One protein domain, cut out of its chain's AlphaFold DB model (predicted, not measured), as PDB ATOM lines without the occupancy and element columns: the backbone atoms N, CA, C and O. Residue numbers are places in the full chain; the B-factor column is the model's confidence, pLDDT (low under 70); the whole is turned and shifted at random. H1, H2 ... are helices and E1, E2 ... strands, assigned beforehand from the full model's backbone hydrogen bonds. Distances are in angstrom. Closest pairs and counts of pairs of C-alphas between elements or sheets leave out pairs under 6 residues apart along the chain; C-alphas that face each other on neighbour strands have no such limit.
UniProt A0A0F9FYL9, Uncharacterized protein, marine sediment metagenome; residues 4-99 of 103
ATOM      1  N   ILE A   4      -6.244  21.903   9.728       43.66
ATOM      2  CA  ILE A   4      -6.028  21.043  10.897       43.66
ATOM      3  C   ILE A   4      -7.413  20.622  11.387       43.66
ATOM      4  O   ILE A   4      -8.199  21.468  11.804       43.66
ATOM      5  N   ALA A   5      -7.729  19.329  11.301       44.03
ATOM      6  CA  ALA A   5      -8.892  18.769  11.983       44.03
ATOM      7  C   ALA A   5      -8.457  18.384  13.402       44.03
ATOM      8  O   ALA A   5      -7.538  17.579  13.548       44.03
ATOM      9  N   LEU A   6      -9.082  18.988  14.413       51.75
ATOM     10  CA  LEU A   6      -8.821  18.719  15.826       51.75
ATOM     11  C   LEU A   6      -9.944  17.830  16.360       51.75
ATOM     12  O   LEU A   6     -11.068  18.296  16.541       51.75
ATOM     13  N   THR A   7      -9.653  16.553  16.597       57.19
ATOM     14  CA  THR A   7     -10.534  15.701  17.407       57.19
ATOM     15  C   THR A   7     -10.029  15.773  18.840       57.19
ATOM     16  O   THR A   7      -8.899  15.364  19.105       57.19
ATOM     17  N   GLU A   8     -10.836  16.326  19.743       58.16
ATOM     18  CA  GLU A   8     -10.507  16.450  21.164       58.16
ATOM     19  C   GLU A   8     -11.120  15.290  21.953       58.16
ATOM     20  O   GLU A   8     -12.329  15.064  21.910       58.16
ATOM     21  N   VAL A   9     -10.280  14.565  22.690       61.09
ATOM     22  CA  VAL A   9     -10.687  13.564  23.675       61.09
ATOM     23  C   VAL A   9     -10.266  14.083  25.045       61.09
ATOM     24  O   VAL A   9      -9.076  14.205  25.340       61.09
ATOM     25  N   LYS A  10     -11.245  14.410  25.890       56.66
ATOM     26  CA  LYS A  10     -11.008  14.724  27.304       56.66
ATOM     27  C   LYS A  10     -11.085  13.438  28.106       56.66
ATOM     28  O   LYS A  10     -12.064  12.704  27.972       56.66
ATOM     29  N   TYR A  11     -10.077  13.166  28.927       58.38
ATOM     30  CA  TYR A  11     -10.121  12.007  29.804       58.38
ATOM     31  C   TYR A  11     -10.997  12.340  31.015       58.38
ATOM     32  O   TYR A  11     -10.695  13.249  31.781       58.38
ATOM     33  N   ALA A  12     -12.129  11.651  31.153       45.72
ATOM     34  CA  ALA A  12     -13.054  11.851  32.261       45.72
ATOM     35  C   ALA A  12     -12.788  10.803  33.348       45.72
ATOM     36  O   ALA A  12     -13.429   9.756  33.363       45.72
ATOM     37  N   ASP A  13     -11.862  11.120  34.257       48.88
ATOM     38  CA  ASP A  13     -11.655  10.390  35.520       48.88
ATOM     39  C   ASP A  13     -11.179   8.918  35.360       48.88
ATOM     40  O   ASP A  13     -11.215   8.325  34.279       48.88
ATOM     41  N   GLU A  14     -10.717   8.302  36.450       49.47
ATOM     42  CA  GLU A  14     -10.319   6.886  36.562       49.47
ATOM     43  C   GLU A  14     -11.427   5.918  36.098       49.47
ATOM     44  O   GLU A  14     -11.163   4.767  35.745       49.47
ATOM     45  N   SER A  15     -12.668   6.410  36.016       48.62
ATOM     46  CA  SER A  15     -13.849   5.706  35.513       48.62
ATOM     47  C   SER A  15     -13.795   5.313  34.023       48.62
ATOM     48  O   SER A  15     -14.560   4.445  33.604       48.62
ATOM     49  N   GLN A  16     -12.898   5.906  33.219       49.28
ATOM     50  CA  GLN A  16     -12.789   5.651  31.769       49.28
ATOM     51  C   GLN A  16     -11.584   4.775  31.362       49.28
ATOM     52  O   GLN A  16     -11.493   4.381  30.198       49.28
ATOM     53  N   GLY A  17     -10.689   4.402  32.288       58.28
ATOM     54  CA  GLY A  17      -9.624   3.426  32.022       58.28
ATOM     55  C   GLY A  17      -8.345   3.644  32.832       58.28
ATOM     56  O   GLY A  17      -7.977   4.776  33.132       58.28
ATOM     57  N   SER A  18      -7.645   2.549  33.147       76.12
ATOM     58  CA  SER A  18      -6.398   2.548  33.927       76.12
ATOM     59  C   SER A  18      -5.246   3.280  33.224       76.12
ATOM     60  O   SER A  18      -5.234   3.401  31.996       76.12
ATOM     61  N   LEU A  19      -4.219   3.683  33.986       78.56
ATOM     62  CA  LEU A  19      -2.957   4.224  33.455       78.56
ATOM     63  C   LEU A  19      -2.407   3.376  32.294       78.56
ATOM     64  O   LEU A  19      -2.007   3.908  31.263       78.56
ATOM     65  N   ASN A  20      -2.471   2.047  32.409       81.12
ATOM     66  CA  ASN A  20      -2.031   1.127  31.358       81.12
ATOM     67  C   ASN A  20      -2.811   1.289  30.045       81.12
ATOM     68  O   ASN A  20      -2.221   1.213  28.965       81.12
ATOM     69  N   TRP A  21      -4.128   1.507  30.110       81.44
ATOM     70  CA  TRP A  21      -4.923   1.789  28.913       81.44
ATOM     71  C   TRP A  21      -4.507   3.126  28.298       81.44
ATOM     72  O   TRP A  21      -4.293   3.204  27.088       81.44
ATOM     73  N   PHE A  22      -4.341   4.155  29.130       81.75
ATOM     74  CA  PHE A  22      -3.953   5.495  28.696       81.75
ATOM     75  C   PHE A  22      -2.597   5.487  27.967       81.75
ATOM     76  O   PHE A  22      -2.505   5.931  26.818       81.75
ATOM     77  N   LEU A  23      -1.579   4.863  28.569       86.25
ATOM     78  CA  LEU A  23      -0.253   4.689  27.970       86.25
ATOM     79  C   LEU A  23      -0.323   3.926  26.641       86.25
ATOM     80  O   LEU A  23       0.238   4.368  25.639       86.25
ATOM     81  N   LYS A  24      -1.076   2.818  26.589       84.94
ATOM     82  CA  LYS A  24      -1.213   1.985  25.383       84.94
ATOM     83  C   LYS A  24      -1.837   2.723  24.195       84.94
ATOM     84  O   LYS A  24      -1.575   2.340  23.052       84.94
ATOM     85  N   ASN A  25      -2.685   3.723  24.421       83.25
ATOM     86  CA  ASN A  25      -3.415   4.393  23.342       83.25
ATOM     87  C   ASN A  25      -2.720   5.657  22.830       83.25
ATOM     88  O   ASN A  25      -2.774   5.922  21.628       83.25
ATOM     89  N   PHE A  26      -2.053   6.410  23.706       85.81
ATOM     90  CA  PHE A  26      -1.535   7.738  23.356       85.81
ATOM     91  C   PHE A  26      -0.015   7.849  23.369       85.81
ATOM     92  O   PHE A  26       0.522   8.829  22.852       85.81
ATOM     93  N   PHE A  27       0.673   6.842  23.902       89.75
ATOM     94  CA  PHE A  27       2.119   6.846  24.015       89.75
ATOM     95  C   PHE A  27       2.756   5.636  23.319       89.75
ATOM     96  O   PHE A  27       2.118   4.618  23.015       89.75
ATOM     97  N   GLU A  28       4.036   5.779  23.023       92.12
ATOM     98  CA  GLU A  28       4.942   4.748  22.540       92.12
ATOM     99  C   GLU A  28       5.991   4.484  23.607       92.12
ATOM    100  O   GLU A  28       6.484   5.408  24.248       92.12
ATOM    101  N   PHE A  29       6.301   3.211  23.833       89.62
ATOM    102  CA  PHE A  29       7.317   2.831  24.801       89.62
ATOM    103  C   PHE A  29       8.699   3.205  24.265       89.62
ATOM    104  O   PHE A  29       9.126   2.703  23.226       89.62
ATOM    105  N   GLU A  30       9.393   4.062  25.000       85.69
ATOM    106  CA  GLU A  30      10.773   4.444  24.751       85.69
ATOM    107  C   GLU A  30      11.590   3.844  25.890       85.69
ATOM    108  O   GLU A  30      11.527   4.289  27.032       85.69
ATOM    109  N   ARG A  31      12.301   2.748  25.618       69.44
ATOM    110  CA  ARG A  31      13.115   2.112  26.653       69.44
ATOM    111  C   ARG A  31      14.297   3.020  26.961       69.44
ATOM    112  O   ARG A  31      15.262   3.028  26.203       69.44
ATOM    113  N   ASP A  32      14.226   3.735  28.071       66.81
ATOM    114  CA  ASP A  32      15.353   4.503  28.576       66.81
ATOM    115  C   ASP A  32      16.123   3.663  29.598       66.81
ATOM    116  O   ASP A  32      15.573   3.240  30.616       66.81
ATOM    117  N   LEU A  33      17.376   3.343  29.275       57.94
ATOM    118  CA  LEU A  33      18.264   2.569  30.143       57.94
ATOM    119  C   LEU A  33      19.011   3.460  31.147       57.94
ATOM    120  O   LEU A  33      19.597   2.921  32.083       57.94
ATOM    121  N   ASP A  34      18.954   4.784  30.980       65.19
ATOM    122  CA  ASP A  34      19.756   5.747  31.740       65.19
ATOM    123  C   ASP A  34      18.929   6.527  32.782       65.19
ATOM    124  O   ASP A  34      19.436   7.445  33.429       65.19
ATOM    125  N   ASN A  35      17.647   6.186  32.966       62.09
ATOM    126  CA  ASN A  35      16.771   6.859  33.925       62.09
ATOM    127  C   ASN A  35      16.958   6.269  35.339       62.09
ATOM    128  O   ASN A  35      16.774   5.070  35.550       62.09
ATOM    129  N   GLU A  36      17.280   7.116  36.320       59.56
ATOM    130  CA  GLU A  36      17.182   6.793  37.748       59.56
ATOM    131  C   GLU A  36      15.982   7.546  38.358       59.56
ATOM    132  O   GLU A  36      15.958   8.777  38.294       59.56
ATOM    133  N   PRO A  37      15.002   6.852  38.975       60.00
ATOM    134  CA  PRO A  37      14.937   5.406  39.197       60.00
ATOM    135  C   PRO A  37      14.666   4.610  37.904       60.00
ATOM    136  O   PRO A  37      14.031   5.135  36.988       60.00
ATOM    137  N   PRO A  38      15.108   3.336  37.835       66.75
ATOM    138  CA  PRO A  38      14.861   2.480  36.680       66.75
ATOM    139  C   PRO A  38      13.355   2.382  36.433       66.75
ATOM    140  O   PRO A  38      12.601   1.872  37.266       66.75
ATOM    141  N   GLY A  39      12.920   2.897  35.289       77.69
ATOM    142  CA  GLY A  39      11.514   3.055  34.951       77.69
ATOM    143  C   GLY A  39      11.257   2.851  33.466       77.69
ATOM    144  O   GLY A  39      12.158   2.892  32.632       77.69
ATOM    145  N   ASN A  40       9.996   2.609  33.136       87.38
ATOM    146  CA  ASN A  40       9.515   2.584  31.769       87.38
ATOM    147  C   ASN A  40       9.219   4.019  31.332       87.38
ATOM    148  O   ASN A  40       8.348   4.663  31.916       87.38
ATOM    149  N   ARG A  41       9.914   4.497  30.300       89.31
ATOM    150  CA  ARG A  41       9.623   5.783  29.670       89.31
ATOM    151  C   ARG A  41       8.685   5.583  28.485       89.31
ATOM    152  O   ARG A  41       8.750   4.602  27.742       89.31
ATOM    153  N   TYR A  42       7.765   6.518  28.334       90.50
ATOM    154  CA  TYR A  42       6.784   6.543  27.269       90.50
ATOM    155  C   TYR A  42       6.787   7.924  26.632       90.50
ATOM    156  O   TYR A  42       6.764   8.930  27.335       90.50
ATOM    157  N   ARG A  43       6.768   7.990  25.305       91.12
ATOM    158  CA  ARG A  43       6.725   9.238  24.542       91.12
ATOM    159  C   ARG A  43       5.371   9.415  23.880       91.12
ATOM    160  O   ARG A  43       4.780   8.442  23.418       91.12
ATOM    161  N   THR A  44       4.864  10.642  23.828       89.38
ATOM    162  CA  THR A  44       3.617  10.954  23.119       89.38
ATOM    163  C   THR A  44       3.730  10.539  21.648       89.38
ATOM    164  O   THR A  44       4.710  10.877  20.982       89.38
ATOM    165  N   ARG A  45       2.729   9.810  21.136       87.62
ATOM    166  CA  ARG A  45       2.702   9.356  19.736       87.62
ATOM    167  C   ARG A  45       2.711  10.516  18.753       87.62
ATOM    168  O   ARG A  45       2.095  11.557  18.988       87.62
ATOM    169  N   GLU A  46       3.329  10.288  17.600       85.00
ATOM    170  CA  GLU A  46       3.292  11.248  16.502       85.00
ATOM    171  C   GLU A  46       1.845  11.539  16.063       85.00
ATOM    172  O   GLU A  46       0.985  10.657  16.007       85.00
ATOM    173  N   GLY A  47       1.557  12.806  15.759       79.88
ATOM    174  CA  GLY A  47       0.219  13.242  15.357       79.88
ATOM    175  C   GLY A  47      -0.780  13.342  16.512       79.88
ATOM    176  O   GLY A  47      -1.953  13.625  16.262       79.88
ATOM    177  N   LEU A  48      -0.341  13.154  17.758       83.75
ATOM    178  CA  LEU A  48      -1.103  13.494  18.954       83.75
ATOM    179  C   LEU A  48      -0.477  14.693  19.665       83.75
ATOM    180  O   LEU A  48       0.739  14.844  19.730       83.75
ATOM    181  N   GLN A  49      -1.334  15.525  20.239       85.94
ATOM    182  CA  GLN A  49      -0.965  16.553  21.194       85.94
ATOM    183  C   GLN A  49      -1.644  16.225  22.521       85.94
ATOM    184  O   GLN A  49      -2.868  16.261  22.628       85.94
ATOM    185  N   VAL A  50      -0.849  15.884  23.532       86.50
ATOM    186  CA  VAL A  50      -1.330  15.612  24.889       86.50
ATOM    187  C   VAL A  50      -1.028  16.840  25.737       86.50
ATOM    188  O   VAL A  50       0.098  17.331  25.732       86.50
ATOM    189  N   ARG A  51      -2.026  17.375  26.438       85.56
ATOM    190  CA  ARG A  51      -1.899  18.613  27.217       85.56
ATOM    191  C   ARG A  51      -2.442  18.413  28.619       85.56
ATOM    192  O   ARG A  51      -3.514  17.837  28.792       85.56
ATOM    193  N   GLY A  52      -1.722  18.936  29.605       80.94
ATOM    194  CA  GLY A  52      -2.307  19.245  30.906       80.94
ATOM    195  C   GLY A  52      -2.956  20.630  30.888       80.94
ATOM    196  O   GLY A  52      -3.003  21.300  29.855       80.94
ATOM    197  N   ARG A  53      -3.404  21.119  32.051       76.94
ATOM    198  CA  ARG A  53      -4.086  22.425  32.173       76.94
ATOM    199  C   ARG A  53      -3.320  23.619  31.579       76.94
ATOM    200  O   ARG A  53      -3.951  24.599  31.189       76.94
ATOM    201  N   SER A  54      -1.983  23.602  31.553       77.88
ATOM    202  CA  SER A  54      -1.181  24.758  31.099       77.88
ATOM    203  C   SER A  54       0.160  24.399  30.447       77.88
ATOM    204  O   SER A  54       1.045  25.245  30.369       77.88
ATOM    205  N   PHE A  55       0.346  23.154  30.016       80.44
ATOM    206  CA  PHE A  55       1.609  22.676  29.448       80.44
ATOM    207  C   PHE A  55       1.357  21.509  28.494       80.44
ATOM    208  O   PHE A  55       0.391  20.757  28.650       80.44
ATOM    209  N   ASP A  56       2.244  21.369  27.515       86.00
ATOM    210  CA  ASP A  56       2.272  20.235  26.601       86.00
ATOM    211  C   ASP A  56       3.043  19.072  27.242       86.00
ATOM    212  O   ASP A  56       4.087  19.265  27.870       86.00
ATOM    213  N   ILE A  57       2.491  17.867  27.111       87.38
ATOM    214  CA  ILE A  57       3.040  16.626  27.649       87.38
ATOM    215  C   ILE A  57       3.768  15.900  26.523       87.38
ATOM    216  O   ILE A  57       3.167  15.497  25.522       87.38
ATOM    217  N   SER A  58       5.072  15.722  26.698       88.62
ATOM    218  CA  SER A  58       5.942  15.028  25.748       88.62
ATOM    219  C   SER A  58       6.079  13.537  26.054       88.62
ATOM    220  O   SER A  58       6.391  12.756  25.151       88.62
ATOM    221  N   GLY A  59       5.805  13.119  27.292       89.31
ATOM    222  CA  GLY A  59       5.956  11.733  27.713       89.31
ATOM    223  C   GLY A  59       5.463  11.450  29.130       89.31
ATOM    224  O   GLY A  59       4.929  12.330  29.805       89.31
ATOM    225  N   VAL A  60       5.645  10.207  29.563       88.62
ATOM    226  CA  VAL A  60       5.357   9.716  30.914       88.62
ATOM    227  C   VAL A  60       6.477   8.779  31.340       88.62
ATOM    228  O   VAL A  60       6.799   7.850  30.600       88.62
ATOM    229  N   ASP A  61       7.019   8.980  32.534       88.62
ATOM    230  CA  ASP A  61       7.876   7.993  33.190       88.62
ATOM    231  C   ASP A  61       7.049   7.208  34.205       88.62
ATOM    232  O   ASP A  61       6.225   7.788  34.908       88.62
ATOM    233  N   VAL A  62       7.246   5.891  34.266       87.88
ATOM    234  CA  VAL A  62       6.542   4.983  35.183       87.88
ATOM    235  C   VAL A  62       7.558   4.090  35.880       87.88
ATOM    236  O   VAL A  62       8.326   3.395  35.213       87.88
ATOM    237  N   TRP A  63       7.544   4.042  37.206       88.31
ATOM    238  CA  TRP A  63       8.448   3.202  37.996       88.31
ATOM    239  C   TRP A  63       7.716   2.549  39.165       88.31
ATOM    240  O   TRP A  63       6.572   2.870  39.475       88.31
ATOM    241  N   THR A  64       8.386   1.597  39.810       85.75
ATOM    242  CA  THR A  64       7.913   0.996  41.058       85.75
ATOM    243  C   THR A  64       8.735   1.565  42.208       85.75
ATOM    244  O   THR A  64       9.965   1.494  42.187       85.75
ATOM    245  N   ASN A  65       8.074   2.149  43.204       85.81
ATOM    246  CA  ASN A  65       8.739   2.707  44.376       85.81
ATOM    247  C   ASN A  65       9.226   1.594  45.333       85.81
ATOM    248  O   ASN A  65       9.004   0.399  45.124       85.81
ATOM    249  N   ARG A  66       9.899   1.979  46.426       86.06
ATOM    250  CA  ARG A  66      10.449   1.025  47.413       86.06
ATOM    251  C   ARG A  66       9.384   0.204  48.149       86.06
ATOM    252  O   ARG A  66       9.723  -0.835  48.707       86.06
ATOM    253  N   ASN A  67       8.130   0.653  48.143       89.88
ATOM    254  CA  ASN A  67       7.000  -0.044  48.753       89.88
ATOM    255  C   ASN A  67       6.345  -1.048  47.787       89.88
ATOM    256  O   ASN A  67       5.407  -1.740  48.174       89.88
ATOM    257  N   GLY A  68       6.828  -1.146  46.543       84.06
ATOM    258  CA  GLY A  68       6.218  -1.978  45.509       84.06
ATOM    259  C   GLY A  68       5.027  -1.317  44.809       84.06
ATOM    260  O   GLY A  68       4.330  -1.984  44.046       84.06
ATOM    261  N   GLU A  69       4.785  -0.029  45.047       85.12
ATOM    262  CA  GLU A  69       3.681   0.720  44.445       85.12
ATOM    263  C   GLU A  69       4.129   1.333  43.115       85.12
ATOM    264  O   GLU A  69       5.277   1.758  42.967       85.12
ATOM    265  N   GLN A  70       3.229   1.364  42.132       82.38
ATOM    266  CA  GLN A  70       3.497   1.993  40.842       82.38
ATOM    267  C   GLN A  70       3.313   3.512  40.953       82.38
ATOM    268  O   GLN A  70       2.243   3.982  41.330       82.38
ATOM    269  N   GLU A  71       4.341   4.261  40.570       86.19
ATOM    270  CA  GLU A  71       4.348   5.722  40.479       86.19
ATOM    271  C   GLU A  71       4.596   6.150  39.028       86.19
ATOM    272  O   GLU A  71       5.132   5.383  38.220       86.19
ATOM    273  N   TRP A  72       4.163   7.362  38.678       86.12
ATOM    274  CA  TRP A  72       4.352   7.907  37.339       86.12
ATOM    275  C   TRP A  72       4.382   9.431  37.321       86.12
ATOM    276  O   TRP A  72       3.625  10.080  38.035       86.12
ATOM    277  N   GLU A  73       5.158  10.018  36.415       88.19
ATOM    278  CA  GLU A  73       5.203  11.467  36.212       88.19
ATOM    279  C   GLU A  73       5.066  11.845  34.740       88.19
ATOM    280  O   GLU A  73       5.538  11.139  33.850       88.19
ATOM    281  N   PHE A  74       4.439  12.992  34.474       87.44
ATOM    282  CA  PHE A  74       4.371  13.551  33.128       87.44
ATOM    283  C   PHE A  74       5.626  14.354  32.800       87.44
ATOM    284  O   PHE A  74       6.015  15.257  33.546       87.44
ATOM    285  N   LEU A  75       6.194  14.082  31.628       87.12
ATOM    286  CA  LEU A  75       7.262  14.862  31.017       87.12
ATOM    287  C   LEU A  75       6.650  15.992  30.186       87.12
ATOM    288  O   LEU A  75       5.630  15.810  29.521       87.12
ATOM    289  N   THR A  76       7.273  17.165  30.221       85.81
ATOM    290  CA  THR A  76       6.784  18.370  29.533       85.81
ATOM    291  C   THR A  76       7.847  18.953  28.611       85.81
ATOM    292  O   THR A  76       9.037  18.695  28.795       85.81
ATOM    293  N   GLU A  77       7.433  19.748  27.623       75.62
ATOM    294  CA  GLU A  77       8.343  20.532  26.780       75.62
ATOM    295  C   GLU A  77       8.031  22.039  26.872       75.62
ATOM    296  O   GLU A  77       6.886  22.434  26.634       75.62
ATOM    297  N   PRO A  78       9.018  22.906  27.202       70.19
ATOM    298  CA  PRO A  78      10.406  22.586  27.566       70.19
ATOM    299  C   PRO A  78      10.493  21.776  28.869       70.19
ATOM    300  O   PRO A  78       9.621  21.909  29.723       70.19
ATOM    301  N   ARG A  79      11.544  20.948  29.012       66.38
ATOM    302  CA  ARG A  79      11.710  19.989  30.121       66.38
ATOM    303  C   ARG A  79      11.655  20.694  31.475       66.38
ATOM    304  O   ARG A  79      12.637  21.287  31.916       66.38
ATOM    305  N   GLN A  80      10.501  20.625  32.129       65.56
ATOM    306  CA  GLN A  80      10.352  20.951  33.543       65.56
ATOM    307  C   GLN A  80      10.438  19.665  34.362       65.56
ATOM    308  O   GLN A  80      10.283  18.572  33.815       65.56
ATOM    309  N   ALA A  81      10.698  19.801  35.666       64.19
ATOM    310  CA  ALA A  81      10.595  18.683  36.597       64.19
ATOM    311  C   ALA A  81       9.265  17.947  36.374       64.19
ATOM    312  O   ALA A  81       8.229  18.602  36.196       64.19
ATOM    313  N   GLY A  82       9.327  16.614  36.338       66.94
ATOM    314  CA  GLY A  82       8.161  15.766  36.149       66.94
ATOM    315  C   GLY A  82       7.084  16.114  37.166       66.94
ATOM    316  O   GLY A  82       7.362  16.440  38.324       66.94
ATOM    317  N   ARG A  83       5.837  16.168  36.704       72.94
ATOM    318  CA  ARG A  83       4.712  16.582  37.542       72.94
ATOM    319  C   ARG A  83       3.706  15.445  37.669       72.94
ATOM    320  O   ARG A  83       3.312  14.845  36.670       72.94
ATOM    321  N   HIS A  84       3.255  15.208  38.898       78.31
ATOM    322  CA  HIS A  84       2.146  14.310  39.198       78.31
ATOM    323  C   HIS A  84       0.818  15.045  38.987       78.31
ATOM    324  O   HIS A  84       0.557  16.056  39.641       78.31
ATOM    325  N   PHE A  85      -0.023  14.538  38.086       74.19
ATOM    326  CA  PHE A  85      -1.375  15.049  37.857       74.19
ATOM    327  C   PHE A  85      -2.370  13.896  37.726       74.19
ATOM    328  O   PHE A  85      -2.003  12.838  37.205       74.19
ATOM    329  N   PRO A  86      -3.631  14.089  38.145       76.50
ATOM    330  CA  PRO A  86      -4.670  13.113  37.866       76.50
ATOM    331  C   PRO A  86      -4.919  13.044  36.354       76.50
ATOM    332  O   PRO A  86      -4.896  14.065  35.662       76.50
ATOM    333  N   LEU A  87      -5.212  11.847  35.835       76.31
ATOM    334  CA  LEU A  87      -5.524  11.660  34.409       76.31
ATOM    335  C   LEU A  87      -6.710  12.524  33.949       76.31
ATOM    336  O   LEU A  87      -6.764  12.916  32.788       76.31
ATOM    337  N   SER A  88      -7.620  12.880  34.862       75.62
ATOM    338  CA  SER A  88      -8.756  13.772  34.603       75.62
ATOM    339  C   SER A  88      -8.368  15.189  34.164       75.62
ATOM    340  O   SER A  88      -9.192  15.904  33.601       75.62
ATOM    341  N   ASP A  89      -7.133  15.618  34.432       79.12
ATOM    342  CA  ASP A  89      -6.621  16.929  34.023       79.12
ATOM    343  C   ASP A  89      -5.964  16.907  32.632       79.12
ATOM    344  O   ASP A  89      -5.434  17.927  32.179       79.12
ATOM    345  N   ILE A  90      -5.996  15.758  31.947       80.31
ATOM    346  CA  ILE A  90      -5.324  15.536  30.670       80.31
ATOM    347  C   ILE A  90      -6.321  15.603  29.511       80.31
ATOM    348  O   ILE A  90      -7.371  14.960  29.498       80.31
ATOM    349  N   THR A  91      -5.959  16.377  28.491       81.88
ATOM    350  CA  THR A  91      -6.670  16.451  27.212       81.88
ATOM    351  C   THR A  91      -5.771  15.923  26.103       81.88
ATOM    352  O   THR A  91      -4.605  16.303  26.015       81.88
ATOM    353  N   VAL A  92      -6.310  15.068  25.234       79.50
ATOM    354  CA  VAL A  92      -5.608  14.554  24.055       79.50
ATOM    355  C   VAL A  92      -6.281  15.090  22.799       79.50
ATOM    356  O   VAL A  92      -7.488  14.952  22.619       79.50
ATOM    357  N   GLN A  93      -5.501  15.690  21.911       79.25
ATOM    358  CA  GLN A  93      -5.954  16.194  20.621       79.25
ATOM    359  C   GLN A  93      -5.237  15.442  19.500       79.25
ATOM    360  O   GLN A  93      -4.011  15.347  19.489       79.25
ATOM    361  N   GLN A  94      -5.985  14.905  18.537       72.69
ATOM    362  CA  GLN A  94      -5.388  14.336  17.329       72.69
ATOM    363  C   GLN A  94      -5.106  15.456  16.322       72.69
ATOM    364  O   GLN A  94      -6.025  16.136  15.869       72.69
ATOM    365  N   VAL A  95      -3.840  15.629  15.944       67.00
ATOM    366  CA  VAL A  95      -3.386  16.624  14.970       67.00
ATOM    367  C   VAL A  95      -3.271  15.955  13.604       67.00
ATOM    368  O   VAL A  95      -2.238  15.394  13.241       67.00
ATOM    369  N   LYS A  96      -4.340  16.009  12.803       61.78
ATOM    370  CA  LYS A  96      -4.295  15.513  11.420       61.78
ATOM    371  C   LYS A  96      -3.916  16.648  10.470       61.78
ATOM    372  O   LYS A  96      -4.714  17.553  10.230       61.78
ATOM    373  N   THR A  97      -2.711  16.590   9.900       55.16
ATOM    374  CA  THR A  97      -2.304  17.522   8.836       55.16
ATOM    375  C   THR A  97      -2.925  17.079   7.514       55.16
ATOM    376  O   THR A  97      -2.544  16.048   6.962       55.16
ATOM    377  N   ILE A  98      -3.879  17.853   6.990       57.34
ATOM    378  CA  ILE A  98      -4.469  17.606   5.670       57.34
ATOM    379  C   ILE A  98      -3.812  18.551   4.665       57.34
ATOM    380  O   ILE A  98      -3.950  19.775   4.748       57.34
ATOM    381  N   TRP A  99      -3.099  17.979   3.696       50.97
ATOM    382  CA  TRP A  99      -2.593  18.729   2.552       50.97
ATOM    383  C   TRP A  99      -3.711  18.897   1.518       50.97
ATOM    384  O   TRP A  99      -4.351  17.903   1.160       50.97
TER     385      TRP A  99
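Overview. This is residues 4 to 99 of the 103 residues of an uncharacterized protein of marine sediment metagenome (UniProt A0A0F9FYL9). A strongly twisted antiparallel sheet makes the body, with one short helix, H1, over one face. E4 joins its two wings: E1 and E7 at one end, and E2, E3, E5 and E6 at the other, where the E5 and E6 hairpin makes the far tip. The 96 printed residues hold seven named strands and one named helix, in the order E1 H1 E2 E3 E4 E5 E6 E7. The class is mostly strand. The whole is compact, with a radius of gyration of the C-alphas of 13.7 A, yet elongated, spanning 48 by 30 by 23 A.

Along the chain. E1, residues 4 to 10, begins at C-alpha 4 (-6.028, 21.043, 10.897) and is 18.3 A long. H1 is residues 19 to 26, E2 27 to 30, E3 40 to 44 and E4 48 to 51. E5, residues 56 to 64, is 24.7 A long; E6, 70 to 77, 23.8 A. E7, residues 91 to 98, is 21.7 A long and ends at C-alpha 98 (-4.469, 17.606, 5.670).

Arrangement. E5 has three neighbours: E3 and E4 on one side, E6 on the other. N 61 and O 73 of E5 and E6 are 2.9 A apart, N 42 and O 60 of E3 and E5 2.8 A, and N 57 and O 50 of E4 and E5 2.8 A. E2 pairs with E3, with N 28 and O 43 2.8 A apart. E7 has E4 on one side, with N 49 and O 93 2.8 A apart, and E1 on the other side, with N 9 and O 92 2.8 A apart. E4 E5 E6 form a meander, each strand the antiparallel neighbour of the one before; with E7, antiparallel neighbour of E4, they form a Greek key. H1 is on the sheet at a height of 8.1 A, over E5 and only just over E3, with 3 C-alphas falling on E3. Every O i to N i+4 pair of H1 is within hydrogen-bond range.

Size, cuts and confidence. The C-alphas of Asn 67 and Trp 99, the farthest apart, are 50.8 A apart. The printed part has no cut. The link from E6 to E7, residues 78 to 90, is long. Mean pLDDT of the printed part is 75.2; residues 4 to 17, 31 to 38, 79 to 82 and 95 to 99 are under 70.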